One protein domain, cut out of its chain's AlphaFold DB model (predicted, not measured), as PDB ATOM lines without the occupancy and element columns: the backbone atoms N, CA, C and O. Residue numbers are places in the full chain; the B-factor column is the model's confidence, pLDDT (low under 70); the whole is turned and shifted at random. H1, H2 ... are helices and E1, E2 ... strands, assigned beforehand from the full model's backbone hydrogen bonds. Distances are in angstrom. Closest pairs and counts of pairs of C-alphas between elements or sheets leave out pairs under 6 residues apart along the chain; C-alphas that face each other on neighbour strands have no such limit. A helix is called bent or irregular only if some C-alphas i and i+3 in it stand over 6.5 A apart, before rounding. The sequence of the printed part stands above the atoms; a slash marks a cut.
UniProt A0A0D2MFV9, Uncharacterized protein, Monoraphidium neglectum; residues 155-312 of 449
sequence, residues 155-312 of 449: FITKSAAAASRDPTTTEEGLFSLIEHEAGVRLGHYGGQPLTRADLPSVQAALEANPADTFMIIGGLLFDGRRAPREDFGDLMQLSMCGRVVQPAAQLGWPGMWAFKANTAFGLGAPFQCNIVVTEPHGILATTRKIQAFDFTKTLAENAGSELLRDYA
ATOM      1  N   PHE A 155     -29.532   2.863  45.245       82.19
ATOM      2  CA  PHE A 155     -28.474   2.414  46.151       82.19
ATOM      3  C   PHE A 155     -27.915   1.048  45.735       82.19
ATOM      4  O   PHE A 155     -28.457   0.377  44.857       82.19
ATOM      5  N   ILE A 156     -26.807   0.653  46.361       85.19
ATOM      6  CA  ILE A 156     -26.127  -0.622  46.121       85.19
ATOM      7  C   ILE A 156     -26.183  -1.448  47.410       85.19
ATOM      8  O   ILE A 156     -25.930  -0.927  48.496       85.19
ATOM      9  N   THR A 157     -26.527  -2.729  47.289       88.38
ATOM     10  CA  THR A 157     -26.524  -3.726  48.376       88.38
ATOM     11  C   THR A 157     -26.288  -5.121  47.777       88.38
ATOM     12  O   THR A 157     -26.062  -5.224  46.573       88.38
ATOM     13  N   LYS A 158     -26.320  -6.207  48.562       91.38
ATOM     14  CA  LYS A 158     -26.235  -7.579  48.021       91.38
ATOM     15  C   LYS A 158     -27.361  -7.820  47.006       91.38
ATOM     16  O   LYS A 158     -28.513  -7.499  47.280       91.38
ATOM     17  N   SER A 159     -27.034  -8.382  45.845       92.31
ATOM     18  CA  SER A 159     -28.000  -8.683  44.784       92.31
ATOM     19  C   SER A 159     -28.990  -9.768  45.218       92.31
ATOM     20  O   SER A 159     -28.594 -10.801  45.762       92.31
ATOM     21  N   ALA A 160     -30.277  -9.563  44.931       92.00
ATOM     22  CA  ALA A 160     -31.307 -10.583  45.089       92.00
ATOM     23  C   ALA A 160     -31.209 -11.615  43.954       92.00
ATOM     24  O   ALA A 160     -31.329 -12.817  44.188       92.00
ATOM     25  N   ALA A 161     -30.932 -11.149  42.731       90.19
ATOM     26  CA  ALA A 161     -30.742 -11.992  41.557       90.19
ATOM     27  C   ALA A 161     -29.548 -12.949  41.713       90.19
ATOM     28  O   ALA A 161     -29.700 -14.150  41.479       90.19
ATOM     29  N   ALA A 162     -28.390 -12.467  42.171       88.81
ATOM     30  CA  ALA A 162     -27.232 -13.319  42.436       88.81
ATOM     31  C   ALA A 162     -27.487 -14.273  43.615       88.81
ATOM     32  O   ALA A 162     -27.264 -15.477  43.485       88.81
ATOM     33  N   ALA A 163     -28.049 -13.769  44.723       89.88
ATOM     34  CA  ALA A 163     -28.377 -14.586  45.896       89.88
ATOM     35  C   ALA A 163     -29.386 -15.715  45.603       89.88
ATOM     36  O   ALA A 163     -29.423 -16.704  46.334       89.88
ATOM     37  N   SER A 164     -30.186 -15.593  44.535       88.69
ATOM     38  CA  SER A 164     -31.081 -16.658  44.061       88.69
ATOM     39  C   SER A 164     -30.368 -17.794  43.306       88.69
ATOM     40  O   SER A 164     -30.913 -18.893  43.226       88.69
ATOM     41  N   ARG A 165     -29.155 -17.555  42.777       86.88
ATOM     42  CA  ARG A 165     -28.287 -18.590  42.174       86.88
ATOM     43  C   ARG A 165     -27.399 -19.254  43.219       86.88
ATOM     44  O   ARG A 165     -27.276 -20.474  43.233       86.88
ATOM     45  N   ASP A 166     -26.788 -18.437  44.070       88.75
ATOM     46  CA  ASP A 166     -25.903 -18.857  45.151       88.75
ATOM     47  C   ASP A 166     -26.158 -17.970  46.382       88.75
ATOM     48  O   ASP A 166     -25.803 -16.788  46.366       88.75
ATOM     49  N   PRO A 167     -26.732 -18.498  47.478       88.12
ATOM     50  CA  PRO A 167     -26.991 -17.702  48.673       88.12
ATOM     51  C   PRO A 167     -25.703 -17.208  49.353       88.12
ATOM     52  O   PRO A 167     -25.760 -16.233  50.109       88.12
ATOM     53  N   THR A 168     -24.547 -17.825  49.082       90.50
ATOM     54  CA  THR A 168     -23.248 -17.446  49.659       90.50
ATOM     55  C   THR A 168     -22.566 -16.285  48.930       90.50
ATOM     56  O   THR A 168     -21.709 -15.638  49.533       90.50
ATOM     57  N   THR A 169     -22.996 -15.937  47.706       87.81
ATOM     58  CA  THR A 169     -22.380 -14.861  46.907       87.81
ATOM     59  C   THR A 169     -22.318 -13.518  47.643       87.81
ATOM     60  O   THR A 169     -23.206 -13.161  48.426       87.81
ATOM     61  N   THR A 170     -21.279 -12.739  47.362       86.88
ATOM     62  CA  THR A 170     -21.109 -11.353  47.820       86.88
ATOM     63  C   THR A 170     -21.387 -10.331  46.712       86.88
ATOM     64  O   THR A 170     -21.140  -9.142  46.904       86.88
ATOM     65  N   GLU A 171     -21.922 -10.770  45.566       87.31
ATOM     66  CA  GLU A 171     -22.281  -9.901  44.440       87.31
ATOM     67  C   GLU A 171     -23.232  -8.764  44.841       87.31
ATOM     68  O   GLU A 171     -24.271  -8.957  45.479       87.31
ATOM     69  N   GLU A 172     -22.870  -7.553  44.420       88.94
ATOM     70  CA  GLU A 172     -23.651  -6.334  44.603       88.94
ATOM     71  C   GLU A 172     -24.698  -6.176  43.489       88.94
ATOM     72  O   GLU A 172     -24.407  -6.392  42.314       88.94
ATOM     73  N   GLY A 173     -25.900  -5.733  43.849       89.56
ATOM     74  CA  GLY A 173     -26.952  -5.298  42.934       89.56
ATOM     75  C   GLY A 173     -27.270  -3.816  43.107       89.56
ATOM     76  O   GLY A 173     -27.207  -3.272  44.213       89.56
ATOM     77  N   LEU A 174     -27.620  -3.160  42.002       90.19
ATOM     78  CA  LEU A 174     -28.158  -1.802  41.973       90.19
ATOM     79  C   LEU A 174     -29.682  -1.855  42.147       90.19
ATOM     80  O   LEU A 174     -30.369  -2.456  41.329       90.19
ATOM     81  N   PHE A 175     -30.220  -1.190  43.166       90.25
ATOM     82  CA  PHE A 175     -31.657  -1.140  43.454       90.25
ATOM     83  C   PHE A 175     -32.184   0.293  43.357       90.25
ATOM     84  O   PHE A 175     -31.457   1.241  43.671       90.25
ATOM     85  N   SER A 176     -33.447   0.464  42.955       90.38
ATOM     86  CA  SER A 176     -34.114   1.772  43.029       90.38
ATOM     87  C   SER A 176     -34.838   1.973  44.357       90.38
ATOM     88  O   SER A 176     -35.524   1.084  44.849       90.38
ATOM     89  N   LEU A 177     -34.723   3.175  44.913       86.88
ATOM     90  CA  LEU A 177     -35.459   3.653  46.087       86.88
ATOM     91  C   LEU A 177     -36.812   4.279  45.711       86.88
ATOM     92  O   LEU A 177     -37.593   4.620  46.596       86.88
ATOM     93  N   ILE A 178     -37.104   4.436  44.415       87.38
ATOM     94  CA  ILE A 178     -38.345   5.032  43.908       87.38
ATOM     95  C   ILE A 178     -38.966   4.190  42.790       87.38
ATOM     96  O   ILE A 178     -38.305   3.413  42.107       87.38
ATOM     97  N   GLU A 179     -40.268   4.352  42.584       90.69
ATOM     98  CA  GLU A 179     -40.980   3.656  41.516       90.69
ATOM     99  C   GLU A 179     -40.671   4.288  40.146       90.69
ATOM    100  O   GLU A 179     -40.750   5.509  39.979       90.69
ATOM    101  N   HIS A 180     -40.356   3.460  39.146       87.94
ATOM    102  CA  HIS A 180     -40.159   3.902  37.763       87.94
ATOM    103  C   HIS A 180     -41.129   3.196  36.827       87.94
ATOM    104  O   HIS A 180     -41.160   1.970  36.770       87.94
ATOM    105  N   GLU A 181     -41.852   3.963  36.018       91.44
ATOM    106  CA  GLU A 181     -42.608   3.409  34.895       91.44
ATOM    107  C   GLU A 181     -41.694   2.912  33.763       91.44
ATOM    108  O   GLU A 181     -40.508   3.248  33.688       91.44
ATOM    109  N   ALA A 182     -42.249   2.103  32.858       90.81
ATOM    110  CA  ALA A 182     -41.540   1.640  31.667       90.81
ATOM    111  C   ALA A 182     -41.233   2.800  30.693       90.81
ATOM    112  O   ALA A 182     -42.013   3.743  30.556       90.81
ATOM    113  N   GLY A 183     -40.098   2.730  29.990       84.81
ATOM    114  CA  GLY A 183     -39.632   3.767  29.062       84.81
ATOM    115  C   GLY A 183     -38.988   4.992  29.727       84.81
ATOM    116  O   GLY A 183     -38.587   5.927  29.029       84.81
ATOM    117  N   VAL A 184     -38.851   5.013  31.056       85.06
ATOM    118  CA  VAL A 184     -38.173   6.089  31.787       85.06
ATOM    119  C   VAL A 184     -36.667   6.010  31.539       85.06
ATOM    120  O   VAL A 184     -36.015   4.994  31.778       85.06
ATOM    121  N   ARG A 185     -36.087   7.123  31.085       83.19
ATOM    122  CA  ARG A 185     -34.637   7.290  30.960       83.19
ATOM    123  C   ARG A 185     -34.002   7.403  32.343       83.19
ATOM    124  O   ARG A 185     -34.278   8.363  33.054       83.19
ATOM    125  N   LEU A 186     -33.106   6.478  32.666       78.00
ATOM    126  CA  LEU A 186     -32.362   6.449  33.925       78.00
ATOM    127  C   LEU A 186     -30.975   7.104  33.830       78.00
ATOM    128  O   LEU A 186     -30.429   7.510  34.848       78.00
ATOM    129  N   GLY A 187     -30.381   7.234  32.638       79.25
ATOM    130  CA  GLY A 187     -29.128   7.982  32.482       79.25
ATOM    131  C   GLY A 187     -28.379   7.725  31.177       79.25
ATOM    132  O   GLY A 187     -28.990   7.425  30.152       79.25
ATOM    133  N   HIS A 188     -27.049   7.833  31.225       76.38
ATOM    134  CA  HIS A 188     -26.127   7.273  30.232       76.38
ATOM    135  C   HIS A 188     -25.197   6.277  30.921       76.38
ATOM    136  O   HIS A 188     -24.709   6.586  32.005       76.38
ATOM    137  N   TYR A 189     -24.930   5.134  30.294       77.62
ATOM    138  CA  TYR A 189     -23.940   4.172  30.768       77.62
ATOM    139  C   TYR A 189     -22.572   4.852  30.944       77.62
ATOM    140  O   TYR A 189     -22.040   5.435  29.997       77.62
ATOM    141  N   GLY A 190     -22.042   4.813  32.166       74.31
ATOM    142  CA  GLY A 190     -20.737   5.358  32.522       74.31
ATOM    143  C   GLY A 190     -19.658   4.279  32.532       74.31
ATOM    144  O   GLY A 190     -19.904   3.142  32.926       74.31
ATOM    145  N   GLY A 191     -18.455   4.658  32.113       75.94
ATOM    146  CA  GLY A 191     -17.273   3.802  32.080       75.94
ATOM    147  C   GLY A 191     -16.126   4.495  31.350       75.94
ATOM    148  O   GLY A 191     -16.345   5.507  30.675       75.94
ATOM    149  N   GLN A 192     -14.910   3.960  31.457       78.44
ATOM    150  CA  GLN A 192     -13.784   4.446  30.655       78.44
ATOM    151  C   GLN A 192     -13.928   3.924  29.213       78.44
ATOM    152  O   GLN A 192     -14.035   2.708  29.043       78.44
ATOM    153  N   PRO A 193     -13.916   4.779  28.170       77.81
ATOM    154  CA  PRO A 193     -13.805   4.316  26.790       77.81
ATOM    155  C   PRO A 193     -12.412   3.715  26.559       77.81
ATOM    156  O   PRO A 193     -11.397   4.365  26.810       77.81
ATOM    157  N   LEU A 194     -12.372   2.477  26.080       73.06
ATOM    158  CA  LEU A 194     -11.156   1.701  25.859       73.06
ATOM    159  C   LEU A 194     -10.655   1.880  24.423       73.06
ATOM    160  O   LEU A 194     -11.424   1.839  23.459       73.06
ATOM    161  N   THR A 195      -9.347   2.061  24.272       75.38
ATOM    162  CA  THR A 195      -8.680   2.214  22.976       75.38
ATOM    163  C   THR A 195      -8.100   0.885  22.487       75.38
ATOM    164  O   THR A 195      -8.047  -0.108  23.212       75.38
ATOM    165  N   ARG A 196      -7.575   0.862  21.252       70.00
ATOM    166  CA  ARG A 196      -6.820  -0.297  20.741       70.00
ATOM    167  C   ARG A 196      -5.576  -0.638  21.571       70.00
ATOM    168  O   ARG A 196      -5.163  -1.791  21.542       70.00
ATOM    169  N   ALA A 197      -4.990   0.326  22.286       69.38
ATOM    170  CA  ALA A 197      -3.829   0.084  23.144       69.38
ATOM    171  C   ALA A 197      -4.210  -0.640  24.447       69.38
ATOM    172  O   ALA A 197      -3.405  -1.397  24.981       69.38
ATOM    173  N   ASP A 198      -5.445  -0.460  24.925       71.81
ATOM    174  CA  ASP A 198      -5.947  -1.116  26.134       71.81
ATOM    175  C   ASP A 198      -6.312  -2.589  25.890       71.81
ATOM    176  O   ASP A 198      -6.280  -3.388  26.828       71.81
ATOM    177  N   LEU A 199      -6.627  -2.969  24.641       69.38
ATOM    178  CA  LEU A 199      -7.168  -4.287  24.275       69.38
ATOM    179  C   LEU A 199      -6.412  -5.504  24.845       69.38
ATOM    180  O   LEU A 199      -7.102  -6.407  25.311       69.38
ATOM    181  N   PRO A 200      -5.064  -5.569  24.895       72.94
ATOM    182  CA  PRO A 200      -4.371  -6.702  25.517       72.94
ATOM    183  C   PRO A 200      -4.671  -6.831  27.018       72.94
ATOM    184  O   PRO A 200      -4.885  -7.931  27.520       72.94
ATOM    185  N   SER A 201      -4.760  -5.701  27.732       67.81
ATOM    186  CA  SER A 201      -5.142  -5.684  29.152       67.81
ATOM    187  C   SER A 201      -6.627  -5.997  29.358       67.81
ATOM    188  O   SER A 201      -6.992  -6.622  30.349       67.81
ATOM    189  N   VAL A 202      -7.478  -5.613  28.402       66.56
ATOM    190  CA  VAL A 202      -8.920  -5.896  28.416       66.56
ATOM    191  C   VAL A 202      -9.193  -7.368  28.127       66.56
ATOM    192  O   VAL A 202     -10.037  -7.955  28.791       66.56
ATOM    193  N   GLN A 203      -8.461  -7.991  27.200       71.31
ATOM    194  CA  GLN A 203      -8.552  -9.428  26.953       71.31
ATOM    195  C   GLN A 203      -8.142 -10.216  28.203       71.31
ATOM    196  O   GLN A 203      -8.925 -11.034  28.678       71.31
ATOM    197  N   ALA A 204      -6.997  -9.891  28.814       68.19
ATOM    198  CA  ALA A 204      -6.587 -10.507  30.077       68.19
ATOM    199  C   ALA A 204      -7.613 -10.271  31.210       68.19
ATOM    200  O   ALA A 204      -7.868 -11.162  32.017       68.19
ATOM    201  N   ALA A 205      -8.252  -9.095  31.261       64.44
ATOM    202  CA  ALA A 205      -9.299  -8.788  32.239       64.44
ATOM    203  C   ALA A 205     -10.635  -9.511  31.974       64.44
ATOM    204  O   ALA A 205     -11.355  -9.793  32.929       64.44
ATOM    205  N   LEU A 206     -10.963  -9.813  30.711       65.75
ATOM    206  CA  LEU A 206     -12.110 -10.637  30.309       65.75
ATOM    207  C   LEU A 206     -11.874 -12.118  30.626       65.75
ATOM    208  O   LEU A 206     -12.784 -12.785  31.108       65.75
ATOM    209  N   GLU A 207     -10.658 -12.613  30.388       68.50
ATOM    210  CA  GLU A 207     -10.236 -13.981  30.711       68.50
ATOM    211  C   GLU A 207     -10.174 -14.210  32.233       68.50
ATOM    212  O   GLU A 207     -10.597 -15.257  32.717       68.50
ATOM    213  N   ALA A 208      -9.710 -13.217  33.002       62.50
ATOM    214  CA  ALA A 208      -9.611 -13.301  34.460       62.50
ATOM    215  C   ALA A 208     -10.919 -12.989  35.217       62.50
ATOM    216  O   ALA A 208     -11.059 -13.387  36.374       62.50
ATOM    217  N   ASN A 209     -11.849 -12.224  34.631       60.12
ATOM    218  CA  ASN A 209     -13.080 -11.797  35.306       60.12
ATOM    219  C   ASN A 209     -14.181 -11.429  34.274       60.12
ATOM    220  O   ASN A 209     -14.186 -10.304  33.750       60.12
ATOM    221  N   PRO A 210     -15.075 -12.380  33.936       54.34
ATOM    222  CA  PRO A 210     -15.800 -12.384  32.669       54.34
ATOM    223  C   PRO A 210     -16.847 -11.275  32.513       54.34
ATOM    224  O   PRO A 210     -17.754 -11.144  33.323       54.34
ATOM    225  N   ALA A 211     -16.739 -10.573  31.378       55.16
ATOM    226  CA  ALA A 211     -17.760  -9.845  30.603       55.16
ATOM    227  C   ALA A 211     -18.665  -8.785  31.271       55.16
ATOM    228  O   ALA A 211     -18.853  -7.722  30.679       55.16
ATOM    229  N   ASP A 212     -19.228  -9.028  32.452       63.66
ATOM    230  CA  ASP A 212     -20.395  -8.336  33.019       63.66
ATOM    231  C   ASP A 212     -20.261  -6.808  33.120       63.66
ATOM    232  O   ASP A 212     -21.253  -6.076  33.036       63.66
ATOM    233  N   THR A 213     -19.033  -6.302  33.251       73.19
ATOM    234  CA  THR A 213     -18.734  -4.871  33.416       73.19
ATOM    235  C   THR A 213     -18.342  -4.154  32.128       73.19
ATOM    236  O   THR A 213     -18.124  -2.945  32.175       73.19
ATOM    237  N   PHE A 214     -18.212  -4.859  31.005       78.25
ATOM    238  CA  PHE A 214     -17.854  -4.268  29.717       78.25
ATOM    239  C   PHE A 214     -19.098  -4.068  28.842       78.25
ATOM    240  O   PHE A 214     -20.093  -4.785  28.968       78.25
ATOM    241  N   MET A 215     -19.066  -3.073  27.955       77.69
ATOM    242  CA  MET A 215     -20.175  -2.802  27.035       77.69
ATOM    243  C   MET A 215     -19.694  -2.109  25.762       77.69
ATOM    244  O   MET A 215     -18.919  -1.157  25.831       77.69
ATOM    245  N   ILE A 216     -20.173  -2.556  24.599       77.44
ATOM    246  CA  ILE A 216     -20.002  -1.826  23.337       77.44
ATOM    247  C   ILE A 216     -21.131  -0.797  23.220       77.44
ATOM    248  O   ILE A 216     -22.292  -1.116  23.460       77.44
ATOM    249  N   ILE A 217     -20.788   0.446  22.884       74.56
ATOM    250  CA  ILE A 217     -21.739   1.540  22.667       74.56
ATOM    251  C   ILE A 217     -21.277   2.334  21.448       74.56
ATOM    252  O   ILE A 217     -20.237   2.995  21.485       74.56
ATOM    253  N   GLY A 218     -22.042   2.274  20.352       70.94
ATOM    254  CA  GLY A 218     -21.737   3.059  19.151       70.94
ATOM    255  C   GLY A 218     -20.399   2.688  18.497       70.94
ATOM    256  O   GLY A 218     -19.752   3.544  17.900       70.94
ATOM    257  N   GLY A 219     -19.970   1.430  18.644       70.56
ATOM    258  CA  GLY A 219     -18.697   0.913  18.128       70.56
ATOM    259  C   GLY A 219     -17.472   1.140  19.026       70.56
ATOM    260  O   GLY A 219     -16.385   0.695  18.665       70.56
ATOM    261  N   LEU A 220     -17.623   1.785  20.189       71.75
ATOM    262  CA  LEU A 220     -16.569   1.909  21.204       71.75
ATOM    263  C   LEU A 220     -16.833   0.948  22.368       71.75
ATOM    264  O   LEU A 220     -17.976   0.794  22.790       71.75
ATOM    265  N   LEU A 221     -15.782   0.323  22.899       78.69
ATOM    266  CA  LEU A 221     -15.859  -0.529  24.087       78.69
ATOM    267  C   LEU A 221     -15.655   0.323  25.348       78.69
ATOM    268  O   LEU A 221     -14.750   1.152  25.387       78.69
ATOM    269  N   PHE A 222     -16.469   0.111  26.379       77.62
ATOM    270  CA  PHE A 222     -16.397   0.806  27.665       77.62
ATOM    271  C   PHE A 222     -16.161  -0.184  28.810       77.62
ATOM    272  O   PHE A 222     -16.778  -1.249  28.831       77.62
ATOM    273  N   ASP A 223     -15.320   0.191  29.780       79.62
ATOM    274  CA  ASP A 223     -15.178  -0.503  31.068       79.62
ATOM    275  C   ASP A 223     -15.934   0.244  32.175       79.62
ATOM    276  O   ASP A 223     -15.524   1.324  32.613       79.62
ATOM    277  N   GLY A 224     -17.027  -0.351  32.652       77.31
ATOM    278  CA  GLY A 224     -17.818   0.160  33.767       77.31
ATOM    279  C   GLY A 224     -17.113   0.089  35.125       77.31
ATOM    280  O   GLY A 224     -17.398   0.928  35.975       77.31
ATOM    281  N   ARG A 225     -16.140  -0.818  35.343       73.81
ATOM    282  CA  ARG A 225     -15.338  -0.827  36.592       73.81
ATOM    283  C   ARG A 225     -14.539   0.462  36.753       73.81
ATOM    284  O   ARG A 225     -14.296   0.891  37.875       73.81
ATOM    285  N   ARG A 226     -14.163   1.074  35.629       69.19
ATOM    286  CA  ARG A 226     -13.440   2.348  35.544       69.19
ATOM    287  C   ARG A 226     -14.368   3.543  35.301       69.19
ATOM    288  O   ARG A 226     -13.919   4.590  34.841       69.19
ATOM    289  N   ALA A 227     -15.659   3.423  35.622       62.31
ATOM    290  CA  ALA A 227     -16.464   4.603  35.913       62.31
ATOM    291  C   ALA A 227     -15.839   5.311  37.138       62.31
ATOM    292  O   ALA A 227     -15.675   4.667  38.177       62.31
ATOM    293  N   PRO A 228     -15.439   6.594  37.043       51.91
ATOM    294  CA  PRO A 228     -14.662   7.249  38.088       51.91
ATOM    295  C   PRO A 228     -15.474   7.372  39.379       51.91
ATOM    296  O   PRO A 228     -16.448   8.124  39.455       51.91
ATOM    297  N   ARG A 229     -15.043   6.621  40.398       49.34
ATOM    298  CA  ARG A 229     -15.483   6.767  41.794       49.34
ATOM    299  C   ARG A 229     -14.752   7.886  42.535       49.34
ATOM    300  O   ARG A 229     -15.277   8.365  43.534       49.34
ATOM    301  N   GLU A 230     -13.557   8.254  42.073       37.84
ATOM    302  CA  GLU A 230     -12.583   9.049  42.835       37.84
ATOM    303  C   GLU A 230     -12.044  10.240  42.009       37.84
ATOM    304  O   GLU A 230     -12.179  11.387  42.440       37.84
ATOM    305  N   ASP A 231     -11.563  10.022  40.777       38.78
ATOM    306  CA  ASP A 231     -11.059  11.094  39.896       38.78
ATOM    307  C   ASP A 231     -12.175  11.836  39.127       38.78
ATOM    308  O   ASP A 231     -12.418  11.622  37.936       38.78
ATOM    309  N   PHE A 232     -12.871  12.754  39.802       41.50
ATOM    310  CA  PHE A 232     -14.031  13.492  39.264       41.50
ATOM    311  C   PHE A 232     -13.725  14.630  38.258       41.50
ATOM    312  O   PHE A 232     -14.523  15.560  38.116       41.50
ATOM    313  N   GLY A 233     -12.602  14.566  37.538       32.16
ATOM    314  CA  GLY A 233     -12.237  15.539  36.497       32.16
ATOM    315  C   GLY A 233     -12.880  15.259  35.133       32.16
ATOM    316  O   GLY A 233     -13.736  16.009  34.660       32.16
ATOM    317  N   ASP A 234     -12.470  14.156  34.499       32.50
ATOM    318  CA  ASP A 234     -12.341  14.106  33.031       32.50
ATOM    319  C   ASP A 234     -13.232  13.082  32.302       32.50
ATOM    320  O   ASP A 234     -12.908  12.657  31.190       32.50
ATOM    321  N   LEU A 235     -14.387  12.690  32.858       37.94
ATOM    322  CA  LEU A 235     -15.311  11.758  32.181       37.94
ATOM    323  C   LEU A 235     -16.087  12.437  31.024       37.94
ATOM    324  O   LEU A 235     -17.314  12.539  31.030       37.94
ATOM    325  N   MET A 236     -15.375  12.934  30.010       39.34
ATOM    326  CA  MET A 236     -15.965  13.532  28.815       39.34
ATOM    327  C   MET A 236     -16.685  12.472  27.977       39.34
ATOM    328  O   MET A 236     -16.097  11.874  27.074       39.34
ATOM    329  N   GLN A 237     -17.986  12.274  28.209       41.94
ATOM    330  CA  GLN A 237     -18.791  11.465  27.295       41.94
ATOM    331  C   GLN A 237     -18.907  12.201  25.951       41.94
ATOM    332  O   GLN A 237     -19.716  13.119  25.793       41.94
ATOM    333  N   LEU A 238     -18.092  11.790  24.978       37.06
ATOM    334  CA  LEU A 238     -18.211  12.194  23.582       37.06
ATOM    335  C   LEU A 238     -19.427  11.501  22.965       37.06
ATOM    336  O   LEU A 238     -19.344  10.401  22.425       37.06
ATOM    337  N   SER A 239     -20.578  12.165  23.030       40.03
ATOM    338  CA  SER A 239     -21.721  11.763  22.210       40.03
ATOM    339  C   SER A 239     -21.383  11.929  20.720       40.03
ATOM    340  O   SER A 239     -20.716  12.894  20.336       40.03
ATOM    341  N   MET A 240     -21.884  11.038  19.854       33.53
ATOM    342  CA  MET A 240     -21.580  11.058  18.407       33.53
ATOM    343  C   MET A 240     -21.967  12.357  17.667       33.53
ATOM    344  O   MET A 240     -21.555  12.557  16.531       33.53
ATOM    345  N   CYS A 241     -22.706  13.280  18.295       36.94
ATOM    346  CA  CYS A 241     -22.938  14.630  17.766       36.94
ATOM    347  C   CYS A 241     -21.856  15.657  18.173       36.94
ATOM    348  O   CYS A 241     -22.107  16.862  18.131       36.94
ATOM    349  N   GLY A 242     -20.672  15.194  18.595       30.52
ATOM    350  CA  GLY A 242     -19.522  16.028  18.964       30.52
ATOM    351  C   GLY A 242     -19.688  16.787  20.283       30.52
ATOM    352  O   GLY A 242     -18.904  17.687  20.578       30.52
ATOM    353  N   ARG A 243     -20.716  16.465  21.080       34.50
ATOM    354  CA  ARG A 243     -20.968  17.126  22.366       34.50
ATOM    355  C   ARG A 243     -20.373  16.306  23.498       34.50
ATOM    356  O   ARG A 243     -20.838  15.197  23.761       34.50
ATOM    357  N   VAL A 244     -19.407  16.911  24.180       37.22
ATOM    358  CA  VAL A 244     -18.968  16.525  25.522       37.22
ATOM    359  C   VAL A 244     -20.119  16.754  26.500       37.22
ATOM    360  O   VAL A 244     -20.651  17.863  26.589       37.22
ATOM    361  N   VAL A 245     -20.483  15.726  27.263       43.81
ATOM    362  CA  VAL A 245     -21.253  15.894  28.502       43.81
ATOM    363  C   VAL A 245     -20.253  16.064  29.646       43.81
ATOM    364  O   VAL A 245     -19.488  15.144  29.919       43.81
ATOM    365  N   GLN A 246     -20.228  17.230  30.301       39.25
ATOM    366  CA  GLN A 246     -19.424  17.424  31.514       39.25
ATOM    367  C   GLN A 246     -20.120  16.766  32.727       39.25
ATOM    368  O   GLN A 246     -21.259  17.140  33.027       39.25
ATOM    369  N   PRO A 247     -19.465  15.845  33.464       42.94
ATOM    370  CA  PRO A 247     -20.084  15.110  34.579       42.94
ATOM    371  C   PRO A 247     -20.336  15.932  35.842       42.94
ATOM    372  O   PRO A 247     -21.116  15.510  36.690       42.94
ATOM    373  N   ALA A 248     -19.688  17.092  35.984       37.12
ATOM    374  CA  ALA A 248     -19.640  17.876  37.225       37.12
ATOM    375  C   ALA A 248     -21.012  18.346  37.767       37.12
ATOM    376  O   ALA A 248     -21.091  18.854  38.881       37.12
ATOM    377  N   ALA A 249     -22.094  18.170  36.998       38.59
ATOM    378  CA  ALA A 249     -23.478  18.439  37.401       38.59
ATOM    379  C   ALA A 249     -24.405  17.198  37.324       38.59
ATOM    380  O   ALA A 249     -25.626  17.349  37.318       38.59
ATOM    381  N   GLN A 250     -23.848  15.984  37.200       44.31
ATOM    382  CA  GLN A 250     -24.577  14.712  37.021       44.31
ATOM    383  C   GLN A 250     -24.025  13.566  37.900       44.31
ATOM    384  O   GLN A 250     -24.286  12.388  37.653       44.31
ATOM    385  N   LEU A 251     -23.280  13.910  38.954       38.34
ATOM    386  CA  LEU A 251     -22.770  12.965  39.949       38.34
ATOM    387  C   LEU A 251     -23.931  12.207  40.616       38.34
ATOM    388  O   LEU A 251     -24.859  12.824  41.139       38.34
ATOM    389  N   GLY A 252     -23.874  10.873  40.601       48.81
ATOM    390  CA  GLY A 252     -24.937   9.999  41.114       48.81
ATOM    391  C   GLY A 252     -25.968   9.537  40.074       48.81
ATOM    392  O   GLY A 252     -26.942   8.892  40.447       48.81
ATOM    393  N   TRP A 253     -25.781   9.817  38.778       62.03
ATOM    394  CA  TRP A 253     -26.665   9.268  37.742       62.03
ATOM    395  C   TRP A 253     -26.618   7.723  37.702       62.03
ATOM    396  O   TRP A 253     -25.526   7.165  37.595       62.03
ATOM    397  N   PRO A 254     -27.769   7.015  37.689       59.62
ATOM    398  CA  PRO A 254     -27.855   5.542  37.680       59.62
ATOM    399  C   PRO A 254     -27.062   4.870  36.564       59.62
ATOM    400  O   PRO A 254     -26.554   3.764  36.718       59.62
ATOM    401  N   GLY A 255     -26.919   5.565  35.437       61.97
ATOM    402  CA  GLY A 255     -26.090   5.130  34.325       61.97
ATOM    403  C   GLY A 255     -24.601   4.945  34.671       61.97
ATOM    404  O   GLY A 255     -23.985   4.024  34.142       61.97
ATOM    405  N   MET A 256     -24.042   5.711  35.619       68.75
ATOM    406  CA  MET A 256     -22.689   5.484  36.164       68.75
ATOM    407  C   MET A 256     -22.584   4.138  36.895       68.75
ATOM    408  O   MET A 256     -21.525   3.524  36.912       68.75
ATOM    409  N   TRP A 257     -23.689   3.673  37.482       75.81
ATOM    410  CA  TRP A 257     -23.780   2.427  38.242       75.81
ATOM    411  C   TRP A 257     -24.336   1.254  37.428       75.81
ATOM    412  O   TRP A 257     -24.469   0.151  37.944       75.81
ATOM    413  N   ALA A 258     -24.618   1.444  36.138       79.44
ATOM    414  CA  ALA A 258     -25.262   0.451  35.275       79.44
ATOM    415  C   ALA A 258     -24.426  -0.819  35.000       79.44
ATOM    416  O   ALA A 258     -24.900  -1.727  34.315       79.44
ATOM    417  N   PHE A 259     -23.190  -0.876  35.505       81.00
ATOM    418  CA  PHE A 259     -22.331  -2.066  35.549       81.00
ATOM    419  C   PHE A 259     -22.524  -2.920  36.822       81.00
ATOM    420  O   PHE A 259     -21.962  -4.003  36.905       81.00
ATOM    421  N   LYS A 260     -23.311  -2.437  37.796       85.62
ATOM    422  CA  LYS A 260     -23.777  -3.148  39.007       85.62
ATOM    423  C   LYS A 260     -25.213  -3.673  38.871       85.62
ATOM    424  O   LYS A 260     -25.839  -4.059  39.852       85.62
ATOM    425  N   ALA A 261     -25.764  -3.626  37.661       87.94
ATOM    426  CA  ALA A 261     -27.082  -4.153  37.348       87.94
ATOM    427  C   ALA A 261     -26.924  -5.550  36.734       87.94
ATOM    428  O   ALA A 261     -26.428  -5.681  35.613       87.94
ATOM    429  N   ASN A 262     -27.307  -6.572  37.499       88.50
ATOM    430  CA  ASN A 262     -27.005  -7.974  37.213       88.50
ATOM    431  C   ASN A 262     -27.885  -8.556  36.097       88.50
ATOM    432  O   ASN A 262     -28.878  -7.955  35.680       88.50
ATOM    433  N   THR A 263     -27.545  -9.753  35.605       86.31
ATOM    434  CA  THR A 263     -28.389 -10.442  34.616       86.31
ATOM    435  C   THR A 263     -29.541 -11.218  35.238       86.31
ATOM    436  O   THR A 263     -29.333 -12.068  36.106       86.31
ATOM    437  N   ALA A 264     -30.751 -11.001  34.715       84.31
ATOM    438  CA  ALA A 264     -31.921 -11.832  35.008       84.31
ATOM    439  C   ALA A 264     -31.937 -13.171  34.240       84.31
ATOM    440  O   ALA A 264     -32.849 -13.980  34.429       84.31
ATOM    441  N   PHE A 265     -30.965 -13.426  33.355       80.94
ATOM    442  CA  PHE A 265     -30.969 -14.612  32.499       80.94
ATOM    443  C   PHE A 265     -31.058 -15.909  33.321       80.94
ATOM    444  O   PHE A 265     -30.305 -16.126  34.275       80.94
ATOM    445  N   GLY A 266     -32.000 -16.774  32.938       77.12
ATOM    446  CA  GLY A 266     -32.240 -18.075  33.568       77.12
ATOM    447  C   GLY A 266     -32.959 -18.058  34.924       77.12
ATOM    448  O   GLY A 266     -33.231 -19.137  35.436       77.12
ATOM    449  N   LEU A 267     -33.290 -16.894  35.502       80.19
ATOM    450  CA  LEU A 267     -33.834 -16.812  36.869       80.19
ATOM    451  C   LEU A 267     -35.358 -16.997  36.987       80.19
ATOM    452  O   LEU A 267     -35.854 -17.311  38.066       80.19
ATOM    453  N   GLY A 268     -36.113 -16.820  35.899       81.44
ATOM    454  CA  GLY A 268     -37.579 -16.902  35.929       81.44
ATOM    455  C   GLY A 268     -38.240 -15.745  36.695       81.44
ATOM    456  O   GLY A 268     -37.609 -14.747  37.014       81.44
ATOM    457  N   ALA A 269     -39.542 -15.834  36.972       78.44
ATOM    458  CA  ALA A 269     -40.214 -14.819  37.793       78.44
ATOM    459  C   ALA A 269     -39.785 -14.951  39.275       78.44
ATOM    460  O   ALA A 269     -39.714 -16.079  39.759       78.44
ATOM    461  N   PRO A 270     -39.545 -13.845  40.013       80.44
ATOM    462  CA  PRO A 270     -39.806 -12.445  39.650       80.44
ATOM    463  C   PRO A 270     -38.704 -11.760  38.819       80.44
ATOM    464  O   PRO A 270     -38.951 -10.700  38.247       80.44
ATOM    465  N   PHE A 271     -37.511 -12.346  38.734       85.31
ATOM    466  CA  PHE A 271     -36.317 -11.753  38.131       85.31
ATOM    467  C   PHE A 271     -36.420 -11.626  36.599       85.31
ATOM    468  O   PHE A 271     -36.231 -12.579  35.845       85.31
ATOM    469  N   GLN A 272     -36.705 -10.422  36.106       86.75
ATOM    470  CA  GLN A 272     -36.866 -10.153  34.674       86.75
ATOM    471  C   GLN A 272     -36.086  -8.906  34.269       86.75
ATOM    472  O   GLN A 272     -36.108  -7.913  34.991       86.75
ATOM    473  N   CYS A 273     -35.459  -8.929  33.087       89.94
ATOM    474  CA  CYS A 273     -34.755  -7.770  32.538       89.94
ATOM    475  C   CYS A 273     -35.712  -6.565  32.466       89.94
ATOM    476  O   CYS A 273     -36.690  -6.589  31.705       89.94
ATOM    477  N   ASN A 274     -35.435  -5.544  33.279       93.06
ATOM    478  CA  ASN A 274     -36.265  -4.355  33.480       93.06
ATOM    479  C   ASN A 274     -35.561  -3.054  33.055       93.06
ATOM    480  O   ASN A 274     -36.209  -2.006  33.005       93.06
ATOM    481  N   ILE A 275     -34.285  -3.130  32.663       91.19
ATOM    482  CA  ILE A 275     -33.516  -2.055  32.025       91.19
ATOM    483  C   ILE A 275     -32.841  -2.518  30.725       91.19
ATOM    484  O   ILE A 275     -32.593  -3.703  30.506       91.19
ATOM    485  N   VAL A 276     -32.505  -1.549  29.873       90.06
ATOM    486  CA  VAL A 276     -31.673  -1.706  28.673       90.06
ATOM    487  C   VAL A 276     -30.747  -0.496  28.530       90.06
ATOM    488  O   VAL A 276     -31.105   0.614  28.932       90.06
ATOM    489  N   VAL A 277     -29.566  -0.690  27.944       84.44
ATOM    490  CA  VAL A 277     -28.726   0.410  27.445       84.44
ATOM    491  C   VAL A 277     -28.920   0.488  25.936       84.44
ATOM    492  O   VAL A 277     -28.695  -0.497  25.239       84.44
ATOM    493  N   THR A 278     -29.384   1.626  25.423       79.06
ATOM    494  CA  THR A 278     -29.720   1.755  24.000       79.06
ATOM    495  C   THR A 278     -28.516   2.154  23.158       79.06
ATOM    496  O   THR A 278     -27.855   3.168  23.402       79.06
ATOM    497  N   GLU A 279     -28.257   1.389  22.103       74.00
ATOM    498  CA  GLU A 279     -27.326   1.793  21.057       74.00
ATOM    499  C   GLU A 279     -27.968   2.796  20.077       74.00
ATOM    500  O   GLU A 279     -29.186   2.794  19.891       74.00
ATOM    501  N   PRO A 280     -27.173   3.691  19.458       68.94
ATOM    502  CA  PRO A 280     -25.744   3.918  19.688       68.94
ATOM    503  C   PRO A 280     -25.476   4.967  20.790       68.94
ATOM    504  O   PRO A 280     -24.369   5.485  20.904       68.94
ATOM    505  N   HIS A 281     -26.499   5.370  21.551       67.88
ATOM    506  CA  HIS A 281     -26.443   6.547  22.428       67.88
ATOM    507  C   HIS A 281     -25.985   6.257  23.865       67.88
ATOM    508  O   HIS A 281     -25.752   7.194  24.629       67.88
ATOM    509  N   GLY A 282     -25.892   4.983  24.251       72.44
ATOM    510  CA  GLY A 282     -25.535   4.565  25.603       72.44
ATOM    511  C   GLY A 282     -26.570   4.969  26.649       72.44
ATOM    512  O   GLY A 282     -26.220   5.121  27.814       72.44
ATOM    513  N   ILE A 283     -27.826   5.217  26.264       80.06
ATOM    514  CA  ILE A 283     -28.850   5.700  27.197       80.06
ATOM    515  C   ILE A 283     -29.396   4.512  27.989       80.06
ATOM    516  O   ILE A 283     -29.991   3.605  27.413       80.06
ATOM    517  N   LEU A 284     -29.235   4.543  29.312       84.12
ATOM    518  CA  LEU A 284     -29.901   3.603  30.209       84.12
ATOM    519  C   LEU A 284     -31.385   3.986  30.310       84.12
ATOM    520  O   LEU A 284     -31.702   5.128  30.660       84.12
ATOM    521  N   ALA A 285     -32.286   3.046  30.033       85.69
ATOM    522  CA  ALA A 285     -33.733   3.231  30.140       85.69
ATOM    523  C   ALA A 285     -34.427   1.979  30.693       85.69
ATOM    524  O   ALA A 285     -33.947   0.861  30.503       85.69
ATOM    525  N   THR A 286     -35.568   2.160  31.359       90.25
ATOM    526  CA  THR A 286     -36.408   1.053  31.829       90.25
ATOM    527  C   THR A 286     -37.162   0.398  30.667       90.25
ATOM    528  O   THR A 286     -37.764   1.072  29.832       90.25
ATOM    529  N   THR A 287     -37.171  -0.933  30.614       91.31
ATOM    530  CA  THR A 287     -38.002  -1.731  29.691       91.31
ATOM    531  C   THR A 287     -39.314  -2.180  30.333       91.31
ATOM    532  O   THR A 287     -40.274  -2.485  29.628       91.31
ATOM    533  N   ARG A 288     -39.368  -2.213  31.670       91.50
ATOM    534  CA  ARG A 288     -40.531  -2.591  32.487       91.50
ATOM    535  C   ARG A 288     -40.699  -1.592  33.632       91.50
ATOM    536  O   ARG A 288     -39.809  -0.786  33.884       91.50
ATOM    537  N   LYS A 289     -41.826  -1.669  34.340       93.12
ATOM    538  CA  LYS A 289     -42.000  -0.969  35.614       93.12
ATOM    539  C   LYS A 289     -41.036  -1.552  36.661       93.12
ATOM    540  O   LYS A 289     -40.956  -2.773  36.785       93.12
ATOM    541  N   ILE A 290     -40.330  -0.689  37.386       92.81
ATOM    542  CA  ILE A 290     -39.446  -1.035  38.512       92.81
ATOM    543  C   ILE A 290     -40.115  -0.536  39.790       92.81
ATOM    544  O   ILE A 290     -40.593   0.601  39.830       92.81
ATOM    545  N   GLN A 291     -40.186  -1.386  40.812       93.62
ATOM    546  CA  GLN A 291     -40.776  -1.025  42.102       93.62
ATOM    547  C   GLN A 291     -39.772  -0.231  42.950       93.62
ATOM    548  O   GLN A 291     -38.561  -0.351  42.771       93.62
ATOM    549  N   ALA A 292     -40.271   0.573  43.890       90.50
ATOM    550  CA  ALA A 292     -39.422   1.138  44.934       90.50
ATOM    551  C   ALA A 292     -38.928   0.017  45.868       90.50
ATOM    552  O   ALA A 292     -39.670  -0.924  46.163       90.50
ATOM    553  N   PHE A 293     -37.688   0.097  46.341       89.12
ATOM    554  CA  PHE A 293     -37.182  -0.785  47.391       89.12
ATOM    555  C   PHE A 293     -37.852  -0.462  48.729       89.12
ATOM    556  O   PHE A 293     -37.976   0.698  49.121       89.12
ATOM    557  N   ASP A 294     -38.255  -1.505  49.443       91.44
ATOM    558  CA  ASP A 294     -38.932  -1.427  50.726       91.44
ATOM    559  C   ASP A 294     -38.065  -2.066  51.814       91.44
ATOM    560  O   ASP A 294     -37.920  -3.288  51.881       91.44
ATOM    561  N   PHE A 295     -37.513  -1.225  52.690       87.12
ATOM    562  CA  PHE A 295     -36.658  -1.637  53.807       87.12
ATOM    563  C   PHE A 295     -37.370  -2.501  54.863       87.12
ATOM    564  O   PHE A 295     -36.698  -3.045  55.736       87.12
ATOM    565  N   THR A 296     -38.701  -2.637  54.810       91.62
ATOM    566  CA  THR A 296     -39.458  -3.546  55.690       91.62
ATOM    567  C   THR A 296     -39.566  -4.971  55.137       91.62
ATOM    568  O   THR A 296     -39.866  -5.893  55.896       91.62
ATOM    569  N   LYS A 297     -39.305  -5.167  53.837       88.38
ATOM    570  CA  LYS A 297     -39.359  -6.470  53.158       88.38
ATOM    571  C   LYS A 297     -37.990  -7.149  53.113       88.38
ATOM    572  O   LYS A 297     -36.944  -6.500  53.162       88.38
ATOM    573  N   THR A 298     -37.978  -8.468  52.939       90.38
ATOM    574  CA  THR A 298     -36.740  -9.226  52.704       90.38
ATOM    575  C   THR A 298     -36.105  -8.883  51.349       90.38
ATOM    576  O   THR A 298     -36.738  -8.323  50.450       90.38
ATOM    577  N   LEU A 299     -34.834  -9.255  51.167       87.50
ATOM    578  CA  LEU A 299     -34.118  -9.033  49.906       87.50
ATOM    579  C   LEU A 299     -34.781  -9.750  48.712       87.50
ATOM    580  O   LEU A 299     -34.838  -9.193  47.620       87.50
ATOM    581  N   ALA A 300     -35.326 -10.953  48.924       88.12
ATOM    582  CA  ALA A 300     -35.998 -11.729  47.880       88.12
ATOM    583  C   ALA A 300     -37.336 -11.101  47.445       88.12
ATOM    584  O   ALA A 300     -37.662 -11.089  46.260       88.12
ATOM    585  N   GLU A 301     -38.093 -10.526  48.381       89.94
ATOM    586  CA  GLU A 301     -39.335  -9.799  48.080       89.94
ATOM    587  C   GLU A 301     -39.065  -8.465  47.361       89.94
ATOM    588  O   GLU A 301     -39.880  -8.016  46.556       89.94
ATOM    589  N   ASN A 302     -37.892  -7.865  47.587       90.75
ATOM    590  CA  ASN A 302     -37.401  -6.678  46.882       90.75
ATOM    591  C   ASN A 302     -36.810  -6.960  45.482       90.75
ATOM    592  O   ASN A 302     -36.314  -6.041  44.828       90.75
ATOM    593  N   ALA A 303     -36.890  -8.194  44.968       90.69
ATOM    594  CA  ALA A 303     -36.396  -8.552  43.633       90.69
ATOM    595  C   ALA A 303     -37.005  -7.715  42.485       90.69
ATOM    596  O   ALA A 303     -36.361  -7.519  41.457       90.69
ATOM    597  N   GLY A 304     -38.226  -7.190  42.657       91.00
ATOM    598  CA  GLY A 304     -38.876  -6.281  41.696       91.00
ATOM    599  C   GLY A 304     -38.299  -4.856  41.652       91.00
ATOM    600  O   GLY A 304     -38.711  -4.062  40.800       91.00
ATOM    601  N   SER A 305     -37.366  -4.547  42.555       92.56
ATOM    602  CA  SER A 305     -36.723  -3.240  42.729       92.56
ATOM    603  C   SER A 305     -35.226  -3.266  42.369       92.56
ATOM    604  O   SER A 305     -34.601  -2.205  42.295       92.56
ATOM    605  N   GLU A 306     -34.641  -4.450  42.119       94.44
ATOM    606  CA  GLU A 306     -33.288  -4.589  41.554       94.44
ATOM    607  C   GLU A 306     -33.302  -4.226  40.063       94.44
ATOM    608  O   GLU A 306     -34.216  -4.594  39.322       94.44
ATOM    609  N   LEU A 307     -32.280  -3.513  39.598       92.69
ATOM    610  CA  LEU A 307     -32.079  -3.216  38.186       92.69
ATOM    611  C   LEU A 307     -31.390  -4.406  37.529       92.69
ATOM    612  O   LEU A 307     -30.240  -4.720  37.834       92.69
ATOM    613  N   LEU A 308     -32.097  -5.038  36.598       92.00
ATOM    614  CA  LEU A 308     -31.653  -6.240  35.911       92.00
ATOM    615  C   LEU A 308     -31.614  -5.997  34.405       92.00
ATOM    616  O   LEU A 308     -32.609  -5.582  33.799       92.00
ATOM    617  N   ARG A 309     -30.462  -6.275  33.795       88.06
ATOM    618  CA  ARG A 309     -30.241  -6.166  32.346       88.06
ATOM    619  C   ARG A 309     -30.102  -7.545  31.713       88.06
ATOM    620  O   ARG A 309     -30.019  -8.549  32.411       88.06
ATOM    621  N   ASP A 310     -30.063  -7.589  30.388       81.56
ATOM    622  CA  ASP A 310     -29.579  -8.767  29.671       81.56
ATOM    623  C   ASP A 310     -28.144  -8.492  29.203       81.56
ATOM    624  O   ASP A 310     -27.887  -7.450  28.590       81.56
ATOM    625  N   TYR A 311     -27.193  -9.376  29.517       70.62
ATOM    626  CA  TYR A 311     -25.833  -9.251  28.991       70.62
ATOM    627  C   TYR A 311     -25.769  -9.960  27.635       70.62
ATOM    628  O   TYR A 311     -25.578 -11.175  27.565       70.62
ATOM    629  N   ALA A 312     -25.797  -9.192  26.546       54.88
ATOM    630  CA  ALA A 312     -25.546  -9.706  25.194       54.88
ATOM    631  C   ALA A 312     -24.123 -10.293  24.991       54.88
ATOM    632  O   ALA A 312     -23.800 -10.755  23.904       54.88
TER     633      ALA A 312
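AT A GLANCE: This is residues 155 to 312 of the 449 residues of an uncharacterized protein of Monoraphidium neglectum (UniProt A0A0D2MFV9). Little regular structure: a loop-rich body with small antiparallel sheets strung along it, E1-E2 with H1 and H4 at one end, E3-E10-E9 with H3 over it in the middle, E4-E6-E5 grazed by H2 and hairpin E7-E8 at the other. Of 158 printed residues, 63 are in four named helices and ten strands, class mixed. It is compact, radius of gyration of the C-alphas 15.8 A, spans 44 by 34 by 27 A.

IN THESE COORDINATES: Find C-alpha 155 at (-28.474, 2.414, 46.151), opening E1, residues 155-158; then come H1, 160-165, E2, 172-176, E3, 185-188, E4, 192-194, H2, 199-208, 13.8 A long, E5, 214-217, E6, 220-223, E7, 237-239, E8, 243-245, H3, 254-257, E9, 275-278, E10, 283-286, and H4, 301-305, irregular: C-alphas 301 and 304 are 7.3 A apart.

HOW THE PARTS SIT: H3 is over E3, height over the sheet 6.8 A; N 284 and O 187, 3.0 A, are within hydrogen-bond range between E10 and E3. H1 and H4 only just touch, with 3 pairs of C-alphas within 8 A, closest Ala 160 and Ala 303, 5.7 A. O i to N i+4 pairs are within range throughout H2, 1 of 2 in H1, 0 of 1 in H4, where 1 of 2 i+3 pairs is; H3 is too short.

THE WHOLE: The printed part has no cut; E6 to E7, H3 to E9 and E10 to H4 are long links. Look for pLDDT under 70 in 47 residues, among them 226 to 256.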